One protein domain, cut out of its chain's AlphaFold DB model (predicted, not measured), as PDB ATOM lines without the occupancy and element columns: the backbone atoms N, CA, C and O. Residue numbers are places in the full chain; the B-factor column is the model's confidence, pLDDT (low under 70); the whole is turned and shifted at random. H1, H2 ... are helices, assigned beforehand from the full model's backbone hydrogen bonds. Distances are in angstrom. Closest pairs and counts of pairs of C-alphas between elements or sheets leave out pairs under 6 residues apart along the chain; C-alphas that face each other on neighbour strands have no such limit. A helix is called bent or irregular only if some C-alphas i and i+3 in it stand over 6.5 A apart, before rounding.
ATOM      1  N   TYR A 349      29.899  -6.991  63.185       77.25
ATOM      2  CA  TYR A 349      28.539  -6.458  63.111       77.25
ATOM      3  C   TYR A 349      28.485  -4.921  63.158       77.25
ATOM      4  O   TYR A 349      27.738  -4.311  62.399       77.25
ATOM      5  N   GLU A 350      29.294  -4.287  64.011       81.00
ATOM      6  CA  GLU A 350      29.363  -2.825  64.132       81.00
ATOM      7  C   GLU A 350      29.953  -2.209  62.859       81.00
ATOM      8  O   GLU A 350      29.370  -1.278  62.310       81.00
ATOM      9  N   LYS A 351      31.032  -2.803  62.320       78.50
ATOM     10  CA  LYS A 351      31.628  -2.401  61.033       78.50
ATOM     11  C   LYS A 351      30.604  -2.425  59.895       78.50
ATOM     12  O   LYS A 351      30.501  -1.454  59.159       78.50
ATOM     13  N   VAL A 352      29.807  -3.492  59.789       82.69
ATOM     14  CA  VAL A 352      28.761  -3.625  58.758       82.69
ATOM     15  C   VAL A 352      27.629  -2.602  58.944       82.69
ATOM     16  O   VAL A 352      27.074  -2.120  57.957       82.69
ATOM     17  N   GLN A 353      27.282  -2.225  60.179       82.31
ATOM     18  CA  GLN A 353      26.304  -1.155  60.421       82.31
ATOM     19  C   GLN A 353      26.863   0.230  60.061       82.31
ATOM     20  O   GLN A 353      26.140   1.040  59.484       82.31
ATOM     21  N   GLU A 354      28.136   0.500  60.351       83.25
ATOM     22  CA  GLU A 354      28.794   1.766  60.007       83.25
ATOM     23  C   GLU A 354      29.034   1.891  58.496       83.25
ATOM     24  O   GLU A 354      28.717   2.927  57.915       83.25
ATOM     25  N   GLU A 355      29.458   0.820  57.820       83.88
ATOM     26  CA  GLU A 355      29.540   0.755  56.355       83.88
ATOM     27  C   GLU A 355      28.166   0.990  55.707       83.88
ATOM     28  O   GLU A 355      28.042   1.775  54.766       83.88
ATOM     29  N   LYS A 356      27.101   0.392  56.256       85.56
ATOM     30  CA  LYS A 356      25.725   0.623  55.796       85.56
ATOM     31  C   LYS A 356      25.282   2.079  55.980       85.56
ATOM     32  O   LYS A 356      24.635   2.619  55.085       85.56
ATOM     33  N   GLN A 357      25.631   2.722  57.096       83.56
ATOM     34  CA  GLN A 357      25.349   4.146  57.323       83.56
ATOM     35  C   GLN A 357      26.139   5.035  56.353       83.56
ATOM     36  O   GLN A 357      25.556   5.920  55.731       83.56
ATOM     37  N   MET A 358      27.427   4.754  56.137       85.06
ATOM     38  CA  MET A 358      28.257   5.454  55.150       85.06
ATOM     39  C   MET A 358      27.723   5.288  53.721       85.06
ATOM     40  O   MET A 358      27.696   6.252  52.958       85.06
ATOM     41  N   HIS A 359      27.227   4.102  53.360       82.38
ATOM     42  CA  HIS A 359      26.597   3.865  52.062       82.38
ATOM     43  C   HIS A 359      25.258   4.610  51.922       82.38
ATOM     44  O   HIS A 359      24.952   5.133  50.853       82.38
ATOM     45  N   GLN A 360      24.470   4.717  52.999       78.81
ATOM     46  CA  GLN A 360      23.239   5.517  53.023       78.81
ATOM     47  C   GLN A 360      23.516   7.024  52.898       78.81
ATOM     48  O   GLN A 360      22.791   7.704  52.172       78.81
ATOM     49  N   LEU A 361      24.572   7.531  53.542       87.50
ATOM     50  CA  LEU A 361      25.041   8.914  53.396       87.50
ATOM     51  C   LEU A 361      25.534   9.179  51.966       87.50
ATOM     52  O   LEU A 361      24.999  10.050  51.292       87.50
ATOM     53  N   SER A 362      26.434   8.346  51.438       89.56
ATOM     54  CA  SER A 362      26.923   8.469  50.057       89.56
ATOM     55  C   SER A 362      25.791   8.390  49.017       89.56
ATOM     56  O   SER A 362      25.779   9.140  48.036       89.56
ATOM     57  N   TYR A 363      24.784   7.537  49.246       87.00
ATOM     58  CA  TYR A 363      23.577   7.501  48.422       87.00
ATOM     59  C   TYR A 363      22.783   8.813  48.511       87.00
ATOM     60  O   TYR A 363      22.440   9.370  47.464       87.00
ATOM     61  N   TYR A 364      22.528   9.315  49.729       85.19
ATOM     62  CA  TYR A 364      21.856  10.596  49.985       85.19
ATOM     63  C   TYR A 364      22.562  11.745  49.258       85.19
ATOM     64  O   TYR A 364      21.906  12.485  48.520       85.19
ATOM     65  N   ASP A 365      23.885  11.841  49.392       86.56
ATOM     66  CA  ASP A 365      24.702  12.869  48.749       86.56
ATOM     67  C   ASP A 365      24.562  12.766  47.231       86.56
ATOM     68  O   ASP A 365      24.172  13.733  46.582       86.56
ATOM     69  N   SER A 366      24.712  11.561  46.662       90.44
ATOM     70  CA  SER A 366      24.537  11.323  45.221       90.44
ATOM     71  C   SER A 366      23.136  11.665  44.693       90.44
ATOM     72  O   SER A 366      22.957  11.810  43.482       90.44
ATOM     73  N   VAL A 367      22.116  11.704  45.555       81.31
ATOM     74  CA  VAL A 367      20.740  12.091  45.212       81.31
ATOM     75  C   VAL A 367      20.569  13.603  45.335       81.31
ATOM     76  O   VAL A 367      19.974  14.204  44.439       81.31
ATOM     77  N   ASN A 368      21.137  14.233  46.366       83.88
ATOM     78  CA  ASN A 368      21.173  15.688  46.503       83.88
ATOM     79  C   ASN A 368      21.898  16.340  45.313       83.88
ATOM     80  O   ASN A 368      21.364  17.237  44.667       83.88
ATOM     81  N   ASP A 369      23.041  15.777  44.929       88.75
ATOM     82  CA  ASP A 369      23.862  16.176  43.786       88.75
ATOM     83  C   ASP A 369      23.061  16.206  42.464       88.75
ATOM     84  O   ASP A 369      23.147  17.141  41.660       88.75
ATOM     85  N   LYS A 370      22.208  15.193  42.248       86.06
ATOM     86  CA  LYS A 370      21.295  15.106  41.092       86.06
ATOM     87  C   LYS A 370      20.178  16.151  41.178       86.06
ATOM     88  O   LYS A 370      19.810  16.716  40.149       86.06
ATOM     89  N   TRP A 371      19.664  16.424  42.378       79.88
ATOM     90  CA  TRP A 371      18.644  17.447  42.622       79.88
ATOM     91  C   TRP A 371      19.157  18.868  42.400       79.88
ATOM     92  O   TRP A 371      18.467  19.661  41.761       79.88
ATOM     93  N   GLU A 372      20.372  19.186  42.835       84.12
ATOM     94  CA  GLU A 372      20.984  20.497  42.601       84.12
ATOM     95  C   GLU A 372      21.288  20.713  41.117       84.12
ATOM     96  O   GLU A 372      20.900  21.737  40.549       84.12
ATOM     97  N   LYS A 373      21.845  19.699  40.440       88.25
ATOM     98  CA  LYS A 373      22.067  19.707  38.981       88.25
ATOM     99  C   LYS A 373      20.760  19.814  38.182       88.25
ATOM    100  O   LYS A 373      20.770  20.347  37.072       88.25
ATOM    101  N   LEU A 374      19.635  19.338  38.720       82.56
ATOM    102  CA  LEU A 374      18.301  19.503  38.132       82.56
ATOM    103  C   LEU A 374      17.726  20.901  38.410       82.56
ATOM    104  O   LEU A 374      17.242  21.539  37.474       82.56
ATOM    105  N   ASN A 375      17.820  21.409  39.644       80.75
ATOM    106  CA  ASN A 375      17.383  22.765  39.997       80.75
ATOM    107  C   ASN A 375      18.139  23.820  39.179       80.75
ATOM    108  O   ASN A 375      17.497  24.706  38.628       80.75
ATOM    109  N   TYR A 376      19.459  23.680  39.012       84.31
ATOM    110  CA  TYR A 376      20.269  24.574  38.177       84.31
ATOM    111  C   TYR A 376      19.794  24.576  36.713       84.31
ATOM    112  O   TYR A 376      19.551  25.630  36.135       84.31
ATOM    113  N   LYS A 377      19.555  23.395  36.121       87.69
ATOM    114  CA  LYS A 377      19.021  23.270  34.749       87.69
ATOM    115  C   LYS A 377      17.607  23.836  34.585       87.69
ATOM    116  O   LYS A 377      17.229  24.209  33.476       87.69
ATOM    117  N   LEU A 378      16.797  23.863  35.645       79.88
ATOM    118  CA  LEU A 378      15.487  24.518  35.627       79.88
ATOM    119  C   LEU A 378      15.607  26.032  35.828       79.88
ATOM    120  O   LEU A 378      14.929  26.778  35.130       79.88
ATOM    121  N   SER A 379      16.478  26.497  36.723       81.25
ATOM    122  CA  SER A 379      16.679  27.922  36.989       81.25
ATOM    123  C   SER A 379      17.321  28.634  35.790       81.25
ATOM    124  O   SER A 379      16.856  29.701  35.399       81.25
ATOM    125  N   GLU A 380      18.279  27.983  35.117       85.56
ATOM    126  CA  GLU A 380      18.850  28.388  33.823       85.56
ATOM    127  C   GLU A 380      17.761  28.544  32.746       85.56
ATOM    128  O   GLU A 380      17.622  29.612  32.152       85.56
ATOM    129  N   LYS A 381      16.916  27.519  32.546       86.56
ATOM    130  CA  LYS A 381      15.789  27.561  31.591       86.56
ATOM    131  C   LYS A 381      14.739  28.629  31.912       86.56
ATOM    132  O   LYS A 381      14.042  29.077  31.006       86.56
ATOM    133  N   LEU A 382      14.604  29.001  33.182       83.31
ATOM    134  CA  LEU A 382      13.683  30.032  33.666       83.31
ATOM    135  C   LEU A 382      14.347  31.415  33.804       83.31
ATOM    136  O   LEU A 382      13.692  32.342  34.277       83.31
ATOM    137  N   LEU A 383      15.621  31.556  33.407       87.62
ATOM    138  CA  LEU A 383      16.427  32.781  33.517       87.62
ATOM    139  C   LEU A 383      16.402  33.405  34.928       87.62
ATOM    140  O   LEU A 383      16.351  34.625  35.088       87.62
ATOM    141  N   ARG A 384      16.428  32.561  35.969       82.19
ATOM    142  CA  ARG A 384      16.343  32.958  37.384       82.19
ATOM    143  C   ARG A 384      17.511  32.368  38.189       82.19
ATOM    144  O   ARG A 384      17.885  31.226  37.927       82.19
ATOM    145  N   PRO A 385      18.062  33.073  39.197       79.38
ATOM    146  CA  PRO A 385      19.065  32.499  40.095       79.38
ATOM    147  C   PRO A 385      18.536  31.267  40.860       79.38
ATOM    148  O   PRO A 385      17.373  31.280  41.293       79.38
ATOM    149  N   PRO A 386      19.346  30.205  41.050       72.00
ATOM    150  CA  PRO A 386      18.909  28.965  41.694       72.00
ATOM    151  C   PRO A 386      18.573  29.121  43.186       72.00
ATOM    152  O   PRO A 386      17.860  28.274  43.722       72.00
ATOM    153  N   GLU A 387      19.034  30.179  43.858       75.38
ATOM    154  CA  GLU A 387      18.676  30.564  45.236       75.38
ATOM    155  C   GLU A 387      17.249  31.107  45.308       75.38
ATOM    156  O   GLU A 387      16.490  30.758  46.207       75.38
ATOM    157  N   LEU A 388      16.875  31.938  44.331       67.12
ATOM    158  CA  LEU A 388      15.559  32.571  44.250       67.12
ATOM    159  C   LEU A 388      14.488  31.637  43.675       67.12
ATOM    160  O   LEU A 388      13.319  32.021  43.599       67.12
ATOM    161  N   SER A 389      14.868  30.437  43.240       63.91
ATOM    162  CA  SER A 389      13.956  29.412  42.750       63.91
ATOM    163  C   SER A 389      13.019  28.948  43.873       63.91
ATOM    164  O   SER A 389      13.462  28.329  44.837       63.91
ATOM    165  N   LEU A 390      11.704  29.153  43.710       63.34
ATOM    166  CA  LEU A 390      10.661  28.547  44.567       63.34
ATOM    167  C   LEU A 390      10.725  27.007  44.577       63.34
ATOM    168  O   LEU A 390      10.104  26.355  45.418       63.34
ATOM    169  N   LEU A 391      11.508  26.414  43.671       61.47
ATOM    170  CA  LEU A 391      11.872  25.011  43.739       61.47
ATOM    171  C   LEU A 391      12.696  24.705  45.002       61.47
ATOM    172  O   LEU A 391      12.390  23.717  45.646       61.47
ATOM    173  N   LYS A 392      13.653  25.538  45.451       64.25
ATOM    174  CA  LYS A 392      14.437  25.244  46.677       64.25
ATOM    175  C   LYS A 392      13.557  25.110  47.930       64.25
ATOM    176  O   LYS A 392      13.795  24.217  48.735       64.25
ATOM    177  N   SER A 393      12.514  25.930  48.080       65.12
ATOM    178  CA  SER A 393      11.575  25.834  49.212       65.12
ATOM    179  C   SER A 393      10.555  24.695  49.084       65.12
ATOM    180  O   SER A 393      10.042  24.222  50.097       65.12
ATOM    181  N   SER A 394      10.276  24.218  47.866       69.00
ATOM    182  CA  SER A 394       9.361  23.092  47.611       69.00
ATOM    183  C   SER A 394      10.067  21.749  47.375       69.00
ATOM    184  O   SER A 394       9.418  20.709  47.471       69.00
ATOM    185  N   VAL A 395      11.387  21.730  47.163       68.25
ATOM    186  CA  VAL A 395      12.220  20.527  46.985       68.25
ATOM    187  C   VAL A 395      12.073  19.550  48.152       68.25
ATOM    188  O   VAL A 395      11.844  18.381  47.859       68.25
ATOM    189  N   PRO A 396      12.090  19.958  49.440       73.12
ATOM    190  CA  PRO A 396      11.849  19.026  50.543       73.12
ATOM    191  C   PRO A 396      10.474  18.348  50.458       73.12
ATOM    192  O   PRO A 396      10.367  17.142  50.658       73.12
ATOM    193  N   GLN A 397       9.429  19.093  50.080       74.81
ATOM    194  CA  GLN A 397       8.067  18.561  49.938       74.81
ATOM    195  C   GLN A 397       7.911  17.672  48.695       74.81
ATOM    196  O   GLN A 397       7.207  16.665  48.737       74.81
ATOM    197  N   PHE A 398       8.557  18.027  47.581       72.50
ATOM    198  CA  PHE A 398       8.558  17.217  46.363       72.50
ATOM    199  C   PHE A 398       9.345  15.920  46.572       72.50
ATOM    200  O   PHE A 398       8.857  14.843  46.241       72.50
ATOM    201  N   ARG A 399      10.527  16.015  47.191       73.88
ATOM    202  CA  ARG A 399      11.356  14.882  47.604       73.88
ATOM    203  C   ARG A 399      10.575  13.938  48.517       73.88
ATOM    204  O   ARG A 399      10.462  12.766  48.182       73.88
ATOM    205  N   GLN A 400       9.955  14.459  49.578       80.69
ATOM    206  CA  GLN A 400       9.114  13.665  50.478       80.69
ATOM    207  C   GLN A 400       7.964  12.979  49.725       80.69
ATOM    208  O   GLN A 400       7.685  11.811  49.978       80.69
ATOM    209  N   LYS A 401       7.314  13.656  48.767       80.88
ATOM    210  CA  LYS A 401       6.284  13.038  47.914       80.88
ATOM    211  C   LYS A 401       6.840  11.906  47.048       80.88
ATOM    212  O   LYS A 401       6.184  10.875  46.949       80.88
ATOM    213  N   VAL A 402       8.019  12.060  46.444       79.06
ATOM    214  CA  VAL A 402       8.676  10.996  45.659       79.06
ATOM    215  C   VAL A 402       9.082   9.815  46.543       79.06
ATOM    216  O   VAL A 402       8.747   8.684  46.211       79.06
ATOM    217  N   GLU A 403       9.731  10.062  47.681       78.69
ATOM    218  CA  GLU A 403      10.153   9.025  48.635       78.69
ATOM    219  C   GLU A 403       8.937   8.259  49.193       78.69
ATOM    220  O   GLU A 403       8.918   7.030  49.171       78.69
ATOM    221  N   VAL A 404       7.861   8.956  49.583       83.69
ATOM    222  CA  VAL A 404       6.595   8.324  50.004       83.69
ATOM    223  C   VAL A 404       5.936   7.551  48.856       83.69
ATOM    224  O   VAL A 404       5.411   6.466  49.089       83.69
ATOM    225  N   THR A 405       5.991   8.048  47.616       80.44
ATOM    226  CA  THR A 405       5.439   7.333  46.449       80.44
ATOM    227  C   THR A 405       6.210   6.040  46.181       80.44
ATOM    228  O   THR A 405       5.583   5.012  45.954       80.44
ATOM    229  N   GLN A 406       7.544   6.057  46.284       81.44
ATOM    230  CA  GLN A 406       8.388   4.862  46.150       81.44
ATOM    231  C   GLN A 406       8.132   3.842  47.268       81.44
ATOM    232  O   GLN A 406       8.031   2.651  46.987       81.44
ATOM    233  N   ILE A 407       7.970   4.291  48.519       83.31
ATOM    234  CA  ILE A 407       7.609   3.411  49.642       83.31
ATOM    235  C   ILE A 407       6.228   2.784  49.409       83.31
ATOM    236  O   ILE A 407       6.077   1.572  49.535       83.31
ATOM    237  N   LEU A 408       5.227   3.578  49.014       82.62
ATOM    238  CA  LEU A 408       3.893   3.063  48.692       82.62
ATOM    239  C   LEU A 408       3.932   2.083  47.511       82.62
ATOM    240  O   LEU A 408       3.258   1.061  47.551       82.62
ATOM    241  N   GLU A 409       4.737   2.349  46.483       82.00
ATOM    242  CA  GLU A 409       4.898   1.468  45.322       82.00
ATOM    243  C   GLU A 409       5.599   0.142  45.657       82.00
ATOM    244  O   GLU A 409       5.226  -0.887  45.100       82.00
ATOM    245  N   GLN A 410       6.529   0.134  46.618       82.25
ATOM    246  CA  GLN A 410       7.124  -1.092  47.173       82.25
ATOM    247  C   GLN A 410       6.161  -1.880  48.079       82.25
ATOM    248  O   GLN A 410       6.337  -3.084  48.249       82.25
ATOM    249  N   VAL A 411       5.157  -1.216  48.665       85.62
ATOM    250  CA  VAL A 411       4.147  -1.829  49.550       85.62
ATOM    251  C   VAL A 411       2.913  -2.330  48.783       85.62
ATOM    252  O   VAL A 411       2.217  -3.216  49.280       85.62
ATOM    253  N   LYS A 412       2.647  -1.825  47.567       86.56
ATOM    254  CA  LYS A 412       1.571  -2.323  46.690       86.56
ATOM    255  C   LYS A 412       1.711  -3.825  46.440       86.56
ATOM    256  O   LYS A 412       2.769  -4.318  46.050       86.56
ATOM    257  N   THR A 413       0.604  -4.546  46.568       86.31
ATOM    258  CA  THR A 413       0.531  -5.963  46.204       86.31
ATOM    259  C   THR A 413       0.719  -6.161  44.689       86.31
ATOM    260  O   THR A 413       0.425  -5.256  43.901       86.31
ATOM    261  N   PRO A 414       1.133  -7.359  44.226       79.88
ATOM    262  CA  PRO A 414       1.246  -7.657  42.795       79.88
ATOM    263  C   PRO A 414      -0.046  -7.389  42.009       79.88
ATOM    264  O   PRO A 414       0.013  -6.918  40.875       79.88
ATOM    265  N   ASN A 415      -1.209  -7.610  42.631       80.56
ATOM    266  CA  ASN A 415      -2.518  -7.347  42.032       80.56
ATOM    267  C   ASN A 415      -2.788  -5.843  41.866       80.56
ATOM    268  O   ASN A 415      -3.349  -5.434  40.855       80.56
ATOM    269  N   GLU A 416      -2.355  -5.005  42.810       80.69
ATOM    270  CA  GLU A 416      -2.446  -3.546  42.683       80.69
ATOM    271  C   GLU A 416      -1.433  -3.001  41.671       80.69
ATOM    272  O   GLU A 416      -1.746  -2.060  40.947       80.69
ATOM    273  N   LEU A 417      -0.235  -3.584  41.569       79.25
ATOM    274  CA  LEU A 417       0.741  -3.223  40.534       79.25
ATOM    275  C   LEU A 417       0.230  -3.591  39.132       79.25
ATOM    276  O   LEU A 417       0.300  -2.769  38.218       79.25
ATOM    277  N   LEU A 418      -0.340  -4.790  38.969       79.62
ATOM    278  CA  LEU A 418      -0.972  -5.226  37.723       79.62
ATOM    279  C   LEU A 418      -2.208  -4.375  37.396       79.62
ATOM    280  O   LEU A 418      -2.351  -3.923  36.266       79.62
ATOM    281  N   GLY A 419      -3.054  -4.092  38.390       79.62
ATOM    282  CA  GLY A 419      -4.233  -3.239  38.252       79.62
ATOM    283  C   GLY A 419      -3.885  -1.804  37.856       79.62
ATOM    284  O   GLY A 419      -4.497  -1.270  36.938       79.62
ATOM    285  N   ASN A 420      -2.864  -1.194  38.471       79.25
ATOM    286  CA  ASN A 420      -2.377   0.133  38.074       79.25
ATOM    287  C   ASN A 420      -1.853   0.134  36.629       79.25
ATOM    288  O   ASN A 420      -2.184   1.046  35.880       79.25
ATOM    289  N   LYS A 421      -1.101  -0.894  36.207       76.56
ATOM    290  CA  LYS A 421      -0.644  -1.025  34.810       76.56
ATOM    291  C   LYS A 421      -1.800  -1.236  33.832       76.56
ATOM    292  O   LYS A 421      -1.796  -0.647  32.758       76.56
ATOM    293  N   PHE A 422      -2.798  -2.039  34.199       74.44
ATOM    294  CA  PHE A 422      -3.995  -2.250  33.387       74.44
ATOM    295  C   PHE A 422      -4.789  -0.949  33.224       74.44
ATOM    296  O   PHE A 422      -5.085  -0.566  32.098       74.44
ATOM    297  N   TRP A 423      -5.054  -0.227  34.318       75.62
ATOM    298  CA  TRP A 423      -5.686   1.096  34.283       75.62
ATOM    299  C   TRP A 423      -4.857   2.129  33.514       75.62
ATOM    300  O   TRP A 423      -5.419   2.953  32.802       75.62
ATOM    301  N   GLU A 424      -3.528   2.091  33.606       74.31
ATOM    302  CA  GLU A 424      -2.665   2.970  32.819       74.31
ATOM    303  C   GLU A 424      -2.774   2.683  31.314       74.31
ATOM    304  O   GLU A 424      -2.858   3.622  30.526       74.31
ATOM    305  N   VAL A 425      -2.842   1.409  30.915       70.88
ATOM    306  CA  VAL A 425      -3.031   0.993  29.515       70.88
ATOM    307  C   VAL A 425      -4.448   1.292  29.004       70.88
ATOM    308  O   VAL A 425      -4.593   1.641  27.836       70.88
ATOM    309  N   THR A 426      -5.488   1.195  29.839       69.94
ATOM    310  CA  THR A 426      -6.882   1.442  29.417       69.94
ATOM    311  C   THR A 426      -7.331   2.902  29.517       69.94
ATOM    312  O   THR A 426      -8.272   3.275  28.823       69.94
ATOM    313  N   LEU A 427      -6.684   3.741  30.339       67.50
ATOM    314  CA  LEU A 427      -7.021   5.168  30.490       67.50
ATOM    315  C   LEU A 427      -6.070   6.113  29.747       67.50
ATOM    316  O   LEU A 427      -6.450   7.248  29.448       67.50
ATOM    317  N   ARG A 428      -4.838   5.695  29.421       61.56
ATOM    318  CA  ARG A 428      -4.020   6.430  28.444       61.56
ATOM    319  C   ARG A 428      -4.533   6.077  27.052       61.56
ATOM    320  O   ARG A 428      -4.022   5.161  26.418       61.56
ATOM    321  N   ASP A 429      -5.521   6.847  26.605       52.19
ATOM    322  CA  ASP A 429      -6.338   6.694  25.386       52.19
ATOM    323  C   ASP A 429      -5.553   6.890  24.061       52.19
ATOM    324  O   ASP A 429      -5.898   7.676  23.179       52.19
TER     325      ASP A 429
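AT A GLANCE: This is residues 349 to 429 of the 783 residues of an uncharacterized protein of Tetrahymena thermophila (strain SB210) (UniProt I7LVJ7). Three helices make an open, flat zigzag like a Z: the long H1 is one bar, the kinked H2 is the diagonal and the shorter H3 is the other bar. The chain folds back between H1 and H2 through residues 382 to 389, and H2 and H3 make a corner at residues 412 to 413. The printed part has 81 residues, with three named helices in the order H1, H2, H3 and no named strand; its class is all helix. It is extended, with a radius of gyration of the C-alphas of 18.1 A and spans of 49 by 43 by 16 A.

IN THESE COORDINATES: Find C-alpha 349 at (28.539, -6.458, 63.111); from there H1, residues 349 to 381, runs 48.1 A to C-alpha 381 at (15.789, 27.561, 31.591). Next look at H2, residues 390 to 411, 31.5 A long, with a kink of 35 degrees near residue 397. It is irregular, but only just: C-alphas 393 and 396 are 6.9 A apart. H3, residues 414 to 427, ends at C-alpha 427, (-7.021, 5.168, 30.490).

HOW THE PARTS SIT: Start at Asn 375 of H1, whose C-alpha is 7.0 A from that of Leu 391, the closest pair of H1 and H2. These helices are close but not clearly touching, at a steep tilt of 50 degrees, opposite ways. H2 and H3 are also close but not clearly touching; their closest C-alphas, of Glu 409 and Leu 417, are 7.9 A apart. They stand at a steep tilt of 59 degrees, opposite ways. H1 and H3 are apart. In H3 every O i to N i+4 pair is within hydrogen-bond range; in H1 28 of 29 are, and in H2 16 of 18.

THE WHOLE: The C-alphas farthest apart, of Glu 350 and Asp 429, are 53.5 A apart. Residues 349 to 367, 400 to 408 and 421 to 429 stand free. The printed part has no cut; the link from H1 to H2 is short and that from H2 to H3 is tight. Look for pLDDT under 70 at residues 388 to 395 and 426 to 429.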